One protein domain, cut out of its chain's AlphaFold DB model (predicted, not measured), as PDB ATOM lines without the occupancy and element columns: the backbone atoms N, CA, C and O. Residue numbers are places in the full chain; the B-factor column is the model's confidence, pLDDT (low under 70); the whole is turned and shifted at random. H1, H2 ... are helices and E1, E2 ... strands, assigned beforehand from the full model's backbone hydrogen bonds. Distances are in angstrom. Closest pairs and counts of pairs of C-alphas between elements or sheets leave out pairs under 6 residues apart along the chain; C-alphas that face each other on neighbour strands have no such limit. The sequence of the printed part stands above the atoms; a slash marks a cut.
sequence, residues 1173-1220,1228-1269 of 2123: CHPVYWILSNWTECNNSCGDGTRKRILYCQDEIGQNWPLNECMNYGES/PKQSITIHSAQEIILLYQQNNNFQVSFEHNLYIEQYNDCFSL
ATOM      1  N   CYS A1173     117.333 124.003 206.580       70.10
ATOM      2  CA  CYS A1173     118.096 122.959 207.280       70.10
ATOM      3  C   CYS A1173     117.290 121.753 207.823       70.10
ATOM      4  O   CYS A1173     117.823 120.996 208.635       70.10
ATOM      5  N   HIS A1174     116.035 121.537 207.415       73.23
ATOM      6  CA  HIS A1174     115.221 120.444 207.975       73.23
ATOM      7  C   HIS A1174     115.648 119.054 207.436       73.23
ATOM      8  O   HIS A1174     116.210 118.980 206.334       73.23
ATOM      9  N   PRO A1175     115.422 117.953 208.191       74.48
ATOM     10  CA  PRO A1175     115.699 116.582 207.742       74.48
ATOM     11  C   PRO A1175     114.943 116.230 206.460       74.48
ATOM     12  O   PRO A1175     113.809 116.675 206.286       74.48
ATOM     13  N   VAL A1176     115.559 115.432 205.580       78.54
ATOM     14  CA  VAL A1176     115.041 115.115 204.237       78.54
ATOM     15  C   VAL A1176     114.667 113.640 204.066       78.54
ATOM     16  O   VAL A1176     115.283 112.754 204.657       78.54
ATOM     17  N   TYR A1177     113.654 113.385 203.237       85.58
ATOM     18  CA  TYR A1177     113.041 112.080 202.992       85.58
ATOM     19  C   TYR A1177     112.797 111.857 201.494       85.58
ATOM     20  O   TYR A1177     112.455 112.782 200.754       85.58
ATOM     21  N   TRP A1178     112.886 110.597 201.067       88.47
ATOM     22  CA  TRP A1178     112.455 110.146 199.743       88.47
ATOM     23  C   TRP A1178     110.935 110.016 199.692       88.47
ATOM     24  O   TRP A1178     110.391 109.129 200.346       88.47
ATOM     25  N   ILE A1179     110.246 110.858 198.921       85.34
ATOM     26  CA  ILE A1179     108.778 110.901 198.850       85.34
ATOM     27  C   ILE A1179     108.268 110.434 197.483       85.34
ATOM     28  O   ILE A1179     108.767 110.844 196.435       85.34
ATOM     29  N   LEU A1180     107.216 109.609 197.496       85.42
ATOM     30  CA  LEU A1180     106.435 109.242 196.312       85.42
ATOM     31  C   LEU A1180     105.117 110.020 196.243       85.42
ATOM     32  O   LEU A1180     104.297 109.958 197.157       85.42
ATOM     33  N   SER A1181     104.860 110.689 195.119       80.74
ATOM     34  CA  SER A1181     103.554 111.297 194.862       80.74
ATOM     35  C   SER A1181     102.462 110.240 194.676       80.74
ATOM     36  O   SER A1181     102.706 109.098 194.268       80.74
ATOM     37  N   ASN A1182     101.215 110.668 194.864       80.04
ATOM     38  CA  ASN A1182     100.065 109.944 194.327       80.04
ATOM     39  C   ASN A1182     100.167 109.847 192.793       80.04
ATOM     40  O   ASN A1182     100.807 110.683 192.147       80.04
ATOM     41  N   TRP A1183      99.501 108.845 192.216       79.45
ATOM     42  CA  TRP A1183      99.247 108.802 190.777       79.45
ATOM     43  C   TRP A1183      98.303 109.939 190.363       79.45
ATOM     44  O   TRP A1183      97.380 110.271 191.107       79.45
ATOM     45  N   THR A1184      98.500 110.503 189.170       78.90
ATOM     46  CA  THR A1184      97.531 111.417 188.549       78.90
ATOM     47  C   THR A1184      96.209 110.716 188.238       78.90
ATOM     48  O   THR A1184      96.150 109.489 188.114       78.90
ATOM     49  N   GLU A1185      95.167 111.518 188.010       73.37
ATOM     50  CA  GLU A1185      93.988 111.085 187.259       73.37
ATOM     51  C   GLU A1185      94.389 110.462 185.909       73.37
ATOM     52  O   GLU A1185      95.474 110.726 185.370       73.37
ATOM     53  N   CYS A1186      93.507 109.619 185.373       78.65
ATOM     54  CA  CYS A1186      93.713 109.004 184.072       78.65
ATOM     55  C   CYS A1186      93.494 110.042 182.964       78.65
ATOM     56  O   CYS A1186      92.483 110.741 182.966       78.65
ATOM     57  N   ASN A1187      94.427 110.150 182.014       78.80
ATOM     58  CA  ASN A1187      94.391 111.209 180.994       78.80
ATOM     59  C   ASN A1187      93.148 111.189 180.078       78.80
ATOM     60  O   ASN A1187      92.801 112.227 179.515       78.80
ATOM     61  N   ASN A1188      92.459 110.050 179.965       73.09
ATOM     62  CA  ASN A1188      91.179 109.910 179.278       73.09
ATOM     63  C   ASN A1188      90.037 109.733 180.289       73.09
ATOM     64  O   ASN A1188      90.006 108.762 181.038       73.09
ATOM     65  N   SER A1189      89.040 110.622 180.244       70.56
ATOM     66  CA  SER A1189      87.842 110.580 181.104       70.56
ATOM     67  C   SER A1189      86.753 109.593 180.637       70.56
ATOM     68  O   SER A1189      85.620 109.635 181.116       70.56
ATOM     69  N   CYS A1190      87.056 108.786 179.622       71.39
ATOM     70  CA  CYS A1190      86.230 107.699 179.103       71.39
ATOM     71  C   CYS A1190      87.136 106.778 178.262       71.39
ATOM     72  O   CYS A1190      87.615 107.210 177.212       71.39
ATOM     73  N   GLY A1191      87.392 105.547 178.718       70.12
ATOM     74  CA  GLY A1191      88.270 104.559 178.068       70.12
ATOM     75  C   GLY A1191      89.570 104.269 178.836       70.12
ATOM     76  O   GLY A1191      89.713 104.641 180.000       70.12
ATOM     77  N   ASP A1192      90.523 103.581 178.194       72.72
ATOM     78  CA  ASP A1192      91.881 103.411 178.746       72.72
ATOM     79  C   ASP A1192      92.671 104.723 178.663       72.72
ATOM     80  O   ASP A1192      92.409 105.570 177.806       72.72
ATOM     81  N   GLY A1193      93.696 104.858 179.497       76.85
ATOM     82  CA  GLY A1193      94.622 105.983 179.478       76.85
ATOM     83  C   GLY A1193      95.914 105.677 180.230       76.85
ATOM     84  O   GLY A1193      96.167 104.537 180.619       76.85
ATOM     85  N   THR A1194      96.723 106.706 180.473       76.17
ATOM     86  CA  THR A1194      97.937 106.607 181.296       76.17
ATOM     87  C   THR A1194      97.901 107.574 182.475       76.17
ATOM     88  O   THR A1194      97.299 108.652 182.417       76.17
ATOM     89  N   ARG A1195      98.546 107.159 183.568       78.63
ATOM     90  CA  ARG A1195      98.734 107.924 184.806       78.63
ATOM     91  C   ARG A1195     100.217 107.980 185.154       78.63
ATOM     92  O   ARG A1195     100.966 107.044 184.872       78.63
ATOM     93  N   LYS A1196     100.643 109.065 185.794       80.94
ATOM     94  CA  LYS A1196     102.033 109.251 186.230       80.94
ATOM     95  C   LYS A1196     102.131 109.531 187.724       80.94
ATOM     96  O   LYS A1196     101.181 110.037 188.316       80.94
ATOM     97  N   ARG A1197     103.272 109.212 188.327       81.46
ATOM     98  CA  ARG A1197     103.663 109.640 189.676       81.46
ATOM     99  C   ARG A1197     105.125 110.076 189.689       81.46
ATOM    100  O   ARG A1197     105.845 109.862 188.719       81.46
ATOM    101  N   ILE A1198     105.539 110.705 190.779       84.13
ATOM    102  CA  ILE A1198     106.802 111.429 190.891       84.13
ATOM    103  C   ILE A1198     107.527 110.962 192.161       84.13
ATOM    104  O   ILE A1198     106.937 110.992 193.239       84.13
ATOM    105  N   LEU A1199     108.786 110.540 192.041       86.00
ATOM    106  CA  LEU A1199     109.719 110.341 193.158       86.00
ATOM    107  C   LEU A1199     110.539 111.622 193.342       86.00
ATOM    108  O   LEU A1199     111.090 112.113 192.360       86.00
ATOM    109  N   TYR A1200     110.636 112.157 194.558       87.88
ATOM    110  CA  TYR A1200     111.351 113.407 194.841       87.88
ATOM    111  C   TYR A1200     111.938 113.435 196.261       87.88
ATOM    112  O   TYR A1200     111.544 112.648 197.120       87.88
ATOM    113  N   CYS A1201     112.891 114.338 196.498       85.17
ATOM    114  CA  CYS A1201     113.468 114.592 197.819       85.17
ATOM    115  C   CYS A1201     112.738 115.766 198.491       85.17
ATOM    116  O   CYS A1201     112.545 116.803 197.853       85.17
ATOM    117  N   GLN A1202     112.321 115.616 199.753       83.52
ATOM    118  CA  GLN A1202     111.521 116.617 200.476       83.52
ATOM    119  C   GLN A1202     111.889 116.688 201.966       83.52
ATOM    120  O   GLN A1202     112.169 115.656 202.569       83.52
ATOM    121  N   ASP A1203     111.866 117.880 202.571       78.58
ATOM    122  CA  ASP A1203     112.105 118.063 204.011       78.58
ATOM    123  C   ASP A1203     110.848 117.957 204.905       78.58
ATOM    124  O   ASP A1203     109.721 117.883 204.415       78.58
ATOM    125  N   GLU A1204     111.030 117.960 206.234       68.57
ATOM    126  CA  GLU A1204     109.931 117.900 207.224       68.57
ATOM    127  C   GLU A1204     108.861 119.006 207.082       68.57
ATOM    128  O   GLU A1204     107.751 118.840 207.593       68.57
ATOM    129  N   ILE A1205     109.159 120.124 206.403       69.39
ATOM    130  CA  ILE A1205     108.199 121.217 206.154       69.39
ATOM    131  C   ILE A1205     107.451 121.038 204.823       69.39
ATOM    132  O   ILE A1205     106.443 121.704 204.579       69.39
ATOM    133  N   GLY A1206     107.935 120.151 203.952       70.05
ATOM    134  CA  GLY A1206     107.416 119.947 202.606       70.05
ATOM    135  C   GLY A1206     108.202 120.662 201.501       70.05
ATOM    136  O   GLY A1206     107.726 120.693 200.364       70.05
ATOM    137  N   GLN A1207     109.377 121.237 201.784       69.84
ATOM    138  CA  GLN A1207     110.208 121.872 200.757       69.84
ATOM    139  C   GLN A1207     110.996 120.817 199.973       69.84
ATOM    140  O   GLN A1207     111.626 119.937 200.561       69.84
ATOM    141  N   ASN A1208     110.959 120.907 198.641       74.77
ATOM    142  CA  ASN A1208     111.645 119.964 197.761       74.77
ATOM    143  C   ASN A1208     113.111 120.359 197.548       74.77
ATOM    144  O   ASN A1208     113.435 121.541 197.423       74.77
ATOM    145  N   TRP A1209     113.973 119.353 197.441       75.63
ATOM    146  CA  TRP A1209     115.423 119.501 197.319       75.63
ATOM    147  C   TRP A1209     115.971 118.669 196.146       75.63
ATOM    148  O   TRP A1209     115.287 117.747 195.688       75.63
ATOM    149  N   PRO A1210     117.170 118.978 195.608       76.56
ATOM    150  CA  PRO A1210     117.807 118.132 194.602       76.56
ATOM    151  C   PRO A1210     118.011 116.716 195.143       76.56
ATOM    152  O   PRO A1210     118.213 116.523 196.342       76.56
ATOM    153  N   LEU A1211     117.955 115.709 194.271       80.42
ATOM    154  CA  LEU A1211     117.994 114.310 194.707       80.42
ATOM    155  C   LEU A1211     119.303 113.946 195.435       80.42
ATOM    156  O   LEU A1211     119.297 113.022 196.247       80.42
ATOM    157  N   ASN A1212     120.397 114.689 195.219       78.60
ATOM    158  CA  ASN A1212     121.639 114.507 195.973       78.60
ATOM    159  C   ASN A1212     121.498 114.791 197.485       78.60
ATOM    160  O   ASN A1212     122.164 114.124 198.268       78.60
ATOM    161  N   GLU A1213     120.601 115.676 197.931       80.23
ATOM    162  CA  GLU A1213     120.385 115.947 199.364       80.23
ATOM    163  C   GLU A1213     119.847 114.701 200.087       80.23
ATOM    164  O   GLU A1213     120.303 114.379 201.183       80.23
ATOM    165  N   CYS A1214     118.963 113.928 199.444       82.63
ATOM    166  CA  CYS A1214     118.472 112.648 199.972       82.63
ATOM    167  C   CYS A1214     119.409 111.451 199.701       82.63
ATOM    168  O   CYS A1214     119.240 110.409 200.335       82.63
ATOM    169  N   MET A1215     120.390 111.575 198.795       79.56
ATOM    170  CA  MET A1215     121.474 110.587 198.610       79.56
ATOM    171  C   MET A1215     122.657 110.808 199.566       79.56
ATOM    172  O   MET A1215     123.404 109.866 199.812       79.56
ATOM    173  N   ASN A1216     122.834 112.032 200.081       73.47
ATOM    174  CA  ASN A1216     123.913 112.423 200.999       73.47
ATOM    175  C   ASN A1216     123.503 112.351 202.485       73.47
ATOM    176  O   ASN A1216     124.356 112.425 203.369       73.47
ATOM    177  N   TYR A1217     122.207 112.221 202.796       68.61
ATOM    178  CA  TYR A1217     121.699 112.101 204.171       68.61
ATOM    179  C   TYR A1217     121.785 110.645 204.681       68.61
ATOM    180  O   TYR A1217     120.782 110.010 205.014       68.61
ATOM    181  N   GLY A1218     122.999 110.085 204.670       54.12
ATOM    182  CA  GLY A1218     123.259 108.654 204.847       54.12
ATOM    183  C   GLY A1218     122.936 108.080 206.237       54.12
ATOM    184  O   GLY A1218     123.502 108.513 207.240       54.12
ATOM    185  N   GLU A1219     122.058 107.066 206.246       47.26
ATOM    186  CA  GLU A1219     121.842 105.940 207.197       47.26
ATOM    187  C   GLU A1219     121.744 106.190 208.724       47.26
ATOM    188  O   GLU A1219     121.363 105.298 209.482       47.26
ATOM    189  N   SER A1220     122.012 107.393 209.216       40.65
ATOM    190  CA  SER A1220     122.422 107.641 210.607       40.65
ATOM    191  C   SER A1220     121.293 107.950 211.612       40.65
ATOM    192  O   SER A1220     121.574 108.413 212.716       40.65
ATOM    193  N   PRO A1228     107.207 110.763 206.996       65.66
ATOM    194  CA  PRO A1228     105.944 111.056 206.303       65.66
ATOM    195  C   PRO A1228     105.242 109.818 205.718       65.66
ATOM    196  O   PRO A1228     105.883 108.885 205.254       65.66
ATOM    197  N   LYS A1229     103.902 109.821 205.613       64.87
ATOM    198  CA  LYS A1229     103.129 108.664 205.084       64.87
ATOM    199  C   LYS A1229     103.464 108.237 203.643       64.87
ATOM    200  O   LYS A1229     103.077 107.144 203.244       64.87
ATOM    201  N   GLN A1230     104.114 109.099 202.864       73.29
ATOM    202  CA  GLN A1230     104.567 108.833 201.494       73.29
ATOM    203  C   GLN A1230     106.087 108.595 201.405       73.29
ATOM    204  O   GLN A1230     106.614 108.485 200.298       73.29
ATOM    205  N   SER A1231     106.794 108.529 202.542       77.81
ATOM    206  CA  SER A1231     108.232 108.272 202.559       77.81
ATOM    207  C   SER A1231     108.555 106.816 202.250       77.81
ATOM    208  O   SER A1231     107.898 105.918 202.782       77.81
ATOM    209  N   ILE A1232     109.604 106.586 201.469       79.75
ATOM    210  CA  ILE A1232     110.154 105.257 201.193       79.75
ATOM    211  C   ILE A1232     111.581 105.114 201.729       79.75
ATOM    212  O   ILE A1232     112.243 106.097 202.064       79.75
ATOM    213  N   THR A1233     112.056 103.871 201.823       78.95
ATOM    214  CA  THR A1233     113.456 103.587 202.152       78.95
ATOM    215  C   THR A1233     114.373 104.018 201.008       78.95
ATOM    216  O   THR A1233     113.958 104.070 199.848       78.95
ATOM    217  N   ILE A1234     115.646 104.265 201.322       78.68
ATOM    218  CA  ILE A1234     116.663 104.579 200.312       78.68
ATOM    219  C   ILE A1234     116.821 103.439 199.284       78.68
ATOM    220  O   ILE A1234     116.948 103.707 198.096       78.68
ATOM    221  N   HIS A1235     116.648 102.181 199.707       78.50
ATOM    222  CA  HIS A1235     116.612 100.998 198.836       78.50
ATOM    223  C   HIS A1235     115.439 101.032 197.837       78.50
ATOM    224  O   HIS A1235     115.622 100.788 196.648       78.50
ATOM    225  N   SER A1236     114.227 101.384 198.279       79.41
ATOM    226  CA  SER A1236     113.072 101.519 197.376       79.41
ATOM    227  C   SER A1236     113.163 102.754 196.473       79.41
ATOM    228  O   SER A1236     112.603 102.756 195.378       79.41
ATOM    229  N   ALA A1237     113.870 103.808 196.895       82.55
ATOM    230  CA  ALA A1237     114.205 104.923 196.012       82.55
ATOM    231  C   ALA A1237     115.196 104.485 194.925       82.55
ATOM    232  O   ALA A1237     114.965 104.751 193.745       82.55
ATOM    233  N   GLN A1238     116.240 103.743 195.309       82.48
ATOM    234  CA  GLN A1238     117.223 103.154 194.398       82.48
ATOM    235  C   GLN A1238     116.555 102.231 193.376       82.48
ATOM    236  O   GLN A1238     116.796 102.409 192.190       82.48
ATOM    237  N   GLU A1239     115.627 101.354 193.773       81.81
ATOM    238  CA  GLU A1239     114.837 100.523 192.843       81.81
ATOM    239  C   GLU A1239     114.063 101.330 191.784       81.81
ATOM    240  O   GLU A1239     113.916 100.894 190.641       81.81
ATOM    241  N   ILE A1240     113.575 102.524 192.126       79.21
ATOM    242  CA  ILE A1240     112.837 103.387 191.192       79.21
ATOM    243  C   ILE A1240     113.799 104.180 190.290       79.21
ATOM    244  O   ILE A1240     113.514 104.355 189.104       79.21
ATOM    245  N   ILE A1241     114.959 104.597 190.812       78.89
ATOM    246  CA  ILE A1241     116.060 105.176 190.025       78.89
ATOM    247  C   ILE A1241     116.576 104.150 188.990       78.89
ATOM    248  O   ILE A1241     116.686 104.484 187.811       78.89
ATOM    249  N   LEU A1242     116.800 102.898 189.409       79.47
ATOM    250  CA  LEU A1242     117.207 101.710 188.618       79.47
ATOM    251  C   LEU A1242     116.197 101.500 187.469       79.47
ATOM    252  O   LEU A1242     116.576 101.456 186.294       79.47
ATOM    253  N   LEU A1243     114.898 101.436 187.782       76.05
ATOM    254  CA  LEU A1243     113.854 101.254 186.768       76.05
ATOM    255  C   LEU A1243     113.764 102.438 185.792       76.05
ATOM    256  O   LEU A1243     113.460 102.233 184.617       76.05
ATOM    257  N   TYR A1244     114.047 103.666 186.226       71.53
ATOM    258  CA  TYR A1244     114.089 104.823 185.329       71.53
ATOM    259  C   TYR A1244     115.319 104.801 184.408       71.53
ATOM    260  O   TYR A1244     115.176 105.034 183.207       71.53
ATOM    261  N   GLN A1245     116.501 104.462 184.937       69.51
ATOM    262  CA  GLN A1245     117.732 104.282 184.156       69.51
ATOM    263  C   GLN A1245     117.544 103.215 183.063       69.51
ATOM    264  O   GLN A1245     117.876 103.462 181.903       69.51
ATOM    265  N   GLN A1246     116.940 102.068 183.404       69.25
ATOM    266  CA  GLN A1246     116.662 100.983 182.452       69.25
ATOM    267  C   GLN A1246     115.674 101.367 181.344       69.25
ATOM    268  O   GLN A1246     115.866 100.958 180.203       69.25
ATOM    269  N   ASN A1247     114.628 102.137 181.656       63.67
ATOM    270  CA  ASN A1247     113.592 102.473 180.673       63.67
ATOM    271  C   ASN A1247     113.922 103.702 179.806       63.67
ATOM    272  O   ASN A1247     113.367 103.819 178.716       63.67
ATOM    273  N   ASN A1248     114.797 104.614 180.256       58.28
ATOM    274  CA  ASN A1248     115.052 105.890 179.565       58.28
ATOM    275  C   ASN A1248     116.472 106.080 179.008       58.28
ATOM    276  O   ASN A1248     116.695 107.064 178.308       58.28
ATOM    277  N   ASN A1249     117.420 105.166 179.248       48.01
ATOM    278  CA  ASN A1249     118.747 105.188 178.604       48.01
ATOM    279  C   ASN A1249     119.613 106.447 178.907       48.01
ATOM    280  O   ASN A1249     120.525 106.775 178.150       48.01
ATOM    281  N   PHE A1250     119.345 107.148 180.018       55.32
ATOM    282  CA  PHE A1250     120.067 108.351 180.465       55.32
ATOM    283  C   PHE A1250     120.662 108.177 181.873       55.32
ATOM    284  O   PHE A1250     120.008 107.640 182.768       55.32
ATOM    285  N   GLN A1251     121.869 108.714 182.100       57.24
ATOM    286  CA  GLN A1251     122.390 108.924 183.457       57.24
ATOM    287  C   GLN A1251     121.575 110.012 184.174       57.24
ATOM    288  O   GLN A1251     121.366 111.105 183.645       57.24
ATOM    289  N   VAL A1252     121.136 109.719 185.398       57.34
ATOM    290  CA  VAL A1252     120.347 110.637 186.229       57.34
ATOM    291  C   VAL A1252     121.289 111.569 186.995       57.34
ATOM    292  O   VAL A1252     121.950 111.150 187.941       57.34
ATOM    293  N   SER A1253     121.350 112.848 186.621       59.05
ATOM    294  CA  SER A1253     122.151 113.860 187.327       59.05
ATOM    295  C   SER A1253     121.507 114.275 188.661       59.05
ATOM    296  O   SER A1253     120.652 115.163 188.721       59.05
ATOM    297  N   PHE A1254     121.915 113.627 189.755       63.05
ATOM    298  CA  PHE A1254     121.383 113.859 191.109       63.05
ATOM    299  C   PHE A1254     121.521 115.306 191.620       63.05
ATOM    300  O   PHE A1254     120.735 115.732 192.461       63.05
ATOM    301  N   GLU A1255     122.495 116.064 191.113       55.42
ATOM    302  CA  GLU A1255     122.749 117.463 191.494       55.42
ATOM    303  C   GLU A1255     121.676 118.449 191.007       55.42
ATOM    304  O   GLU A1255     121.488 119.502 191.608       55.42
ATOM    305  N   HIS A1256     120.995 118.127 189.901       59.66
ATOM    306  CA  HIS A1256     120.112 119.060 189.187       59.66
ATOM    307  C   HIS A1256     118.677 118.545 189.046       59.66
ATOM    308  O   HIS A1256     117.742 119.338 188.925       59.66
ATOM    309  N   ASN A1257     118.473 117.225 189.076       61.49
ATOM    310  CA  ASN A1257     117.133 116.657 189.109       61.49
ATOM    311  C   ASN A1257     116.522 116.856 190.501       61.49
ATOM    312  O   ASN A1257     117.103 116.460 191.509       61.49
ATOM    313  N   LEU A1258     115.326 117.447 190.543       63.45
ATOM    314  CA  LEU A1258     114.473 117.520 191.738       63.45
ATOM    315  C   LEU A1258     113.589 116.271 191.886       63.45
ATOM    316  O   LEU A1258     113.077 115.996 192.969       63.45
ATOM    317  N   TYR A1259     113.362 115.540 190.787       77.56
ATOM    318  CA  TYR A1259     112.447 114.407 190.751       77.56
ATOM    319  C   TYR A1259     112.702 113.422 189.601       77.56
ATOM    320  O   TYR A1259     113.428 113.720 188.656       77.56
ATOM    321  N   ILE A1260     112.039 112.263 189.677       80.23
ATOM    322  CA  ILE A1260     111.977 111.214 188.649       80.23
ATOM    323  C   ILE A1260     110.503 110.862 188.385       80.23
ATOM    324  O   ILE A1260     109.741 110.657 189.331       80.23
ATOM    325  N   GLU A1261     110.079 110.788 187.118       76.11
ATOM    326  CA  GLU A1261     108.709 110.383 186.754       76.11
ATOM    327  C   GLU A1261     108.595 108.867 186.538       76.11
ATOM    328  O   GLU A1261     109.413 108.259 185.853       76.11
ATOM    329  N   GLN A1262     107.529 108.266 187.070       77.11
ATOM    330  CA  GLN A1262     107.144 106.878 186.828       77.11
ATOM    331  C   GLN A1262     105.746 106.829 186.200       77.11
ATOM    332  O   GLN A1262     104.824 107.501 186.665       77.11
ATOM    333  N   TYR A1263     105.580 106.001 185.170       78.16
ATOM    334  CA  TYR A1263     104.332 105.830 184.421       78.16
ATOM    335  C   TYR A1263     103.681 104.476 184.713       78.16
ATOM    336  O   TYR A1263     104.355 103.525 185.107       78.16
ATOM    337  N   ASN A1264     102.361 104.404 184.542       75.75
ATOM    338  CA  ASN A1264     101.573 103.175 184.603       75.75
ATOM    339  C   ASN A1264     100.260 103.371 183.829       75.75
ATOM    340  O   ASN A1264      99.761 104.496 183.708       75.75
ATOM    341  N   ASP A1265      99.672 102.283 183.354       75.83
ATOM    342  CA  ASP A1265      98.394 102.316 182.654       75.83
ATOM    343  C   ASP A1265      97.226 102.551 183.629       75.83
ATOM    344  O   ASP A1265      97.315 102.347 184.854       75.83
ATOM    345  N   CYS A1266      96.114 103.033 183.081       71.09
ATOM    346  CA  CYS A1266      94.860 103.256 183.788       71.09
ATOM    347  C   CYS A1266      93.655 103.193 182.842       71.09
ATOM    348  O   CYS A1266      93.764 102.925 181.647       71.09
ATOM    349  N   PHE A1267      92.478 103.411 183.414       74.13
ATOM    350  CA  PHE A1267      91.191 103.377 182.742       74.13
ATOM    351  C   PHE A1267      90.222 104.243 183.553       74.13
ATOM    352  O   PHE A1267      90.290 104.198 184.781       74.13
ATOM    353  N   SER A1268      89.349 105.019 182.905       71.97
ATOM    354  CA  SER A1268      88.303 105.793 183.591       71.97
ATOM    355  C   SER A1268      87.041 105.947 182.744       71.97
ATOM    356  O   SER A1268      87.109 105.935 181.516       71.97
ATOM    357  N   LEU A1269      85.888 106.113 183.395       75.65
ATOM    358  CA  LEU A1269      84.583 106.404 182.793       75.65
ATOM    359  C   LEU A1269      83.981 107.724 183.296       75.65
ATOM    360  O   LEU A1269      82.818 108.001 183.020       75.65
TER     361      LEU A1269
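AT A GLANCE: This is residues 1173 to 1220 and 1228 to 1269 of the 2123 residues of an uncharacterized protein of Schistosoma mansoni (UniProt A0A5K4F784). A long, narrow ribbon of three antiparallel strands has two helices gathered toward one end: H2 packs across the strands and short H1 covers the last part of E2. The other end, where E2 begins and E3 finishes, has no helix over it. The 90 printed residues include, along the chain, E1, E2, H1, H2 and E3, of mixed class, with sheet order E1, E2, E3. The whole is only just compact, close to loose, with a radius of gyration of the C-alphas of 14.6 A, and only just elongated, spanning 47 by 31 by 21 A.

HOW THE PARTS SIT: Look first at E1, residues 1176 to 1180, and E2, residues 1191 to 1203, an antiparallel hairpin; N 1179 and O 1200 are within hydrogen-bond range at 2.9 A. On the other side of E2 is E3, residues 1259 to 1268, antiparallel to it, with N 1197 and O 1262 2.8 A apart. H1, residues 1211 to 1216, and H2, residues 1234 to 1248, make two layers with the sheet, helices on one face. H1 is over E2 at a height of 8.2 A; their closest C-alphas, Leu 1211 and Cys 1201, are 5.5 A apart. H2 runs across the strands, 74 degrees to E3 on the local plane; the closest C-alphas, Tyr 1244 and Gln 1262, are 7.4 A apart. In both helices every O i to N i+4 pair is within hydrogen-bond range.

IN THESE COORDINATES: Find C-alpha 1176 at (115.041, 115.115, 204.237), where E1 begins, 13.1 A long. E2 measures 37.7 A, H1 8.8 A and H2 20.9 A. E3, 26.6 A, bends by 61 degrees at residue 1265 and ends at (88.303, 105.793, 183.591).

THE WHOLE: Residues 1221 to 1227 are cut out, a gap of 17.4 A between C-alphas 1220 and 1228. No link printed whole is long. Confidence is under 70 in 23 residues, among them 1245 to 1258.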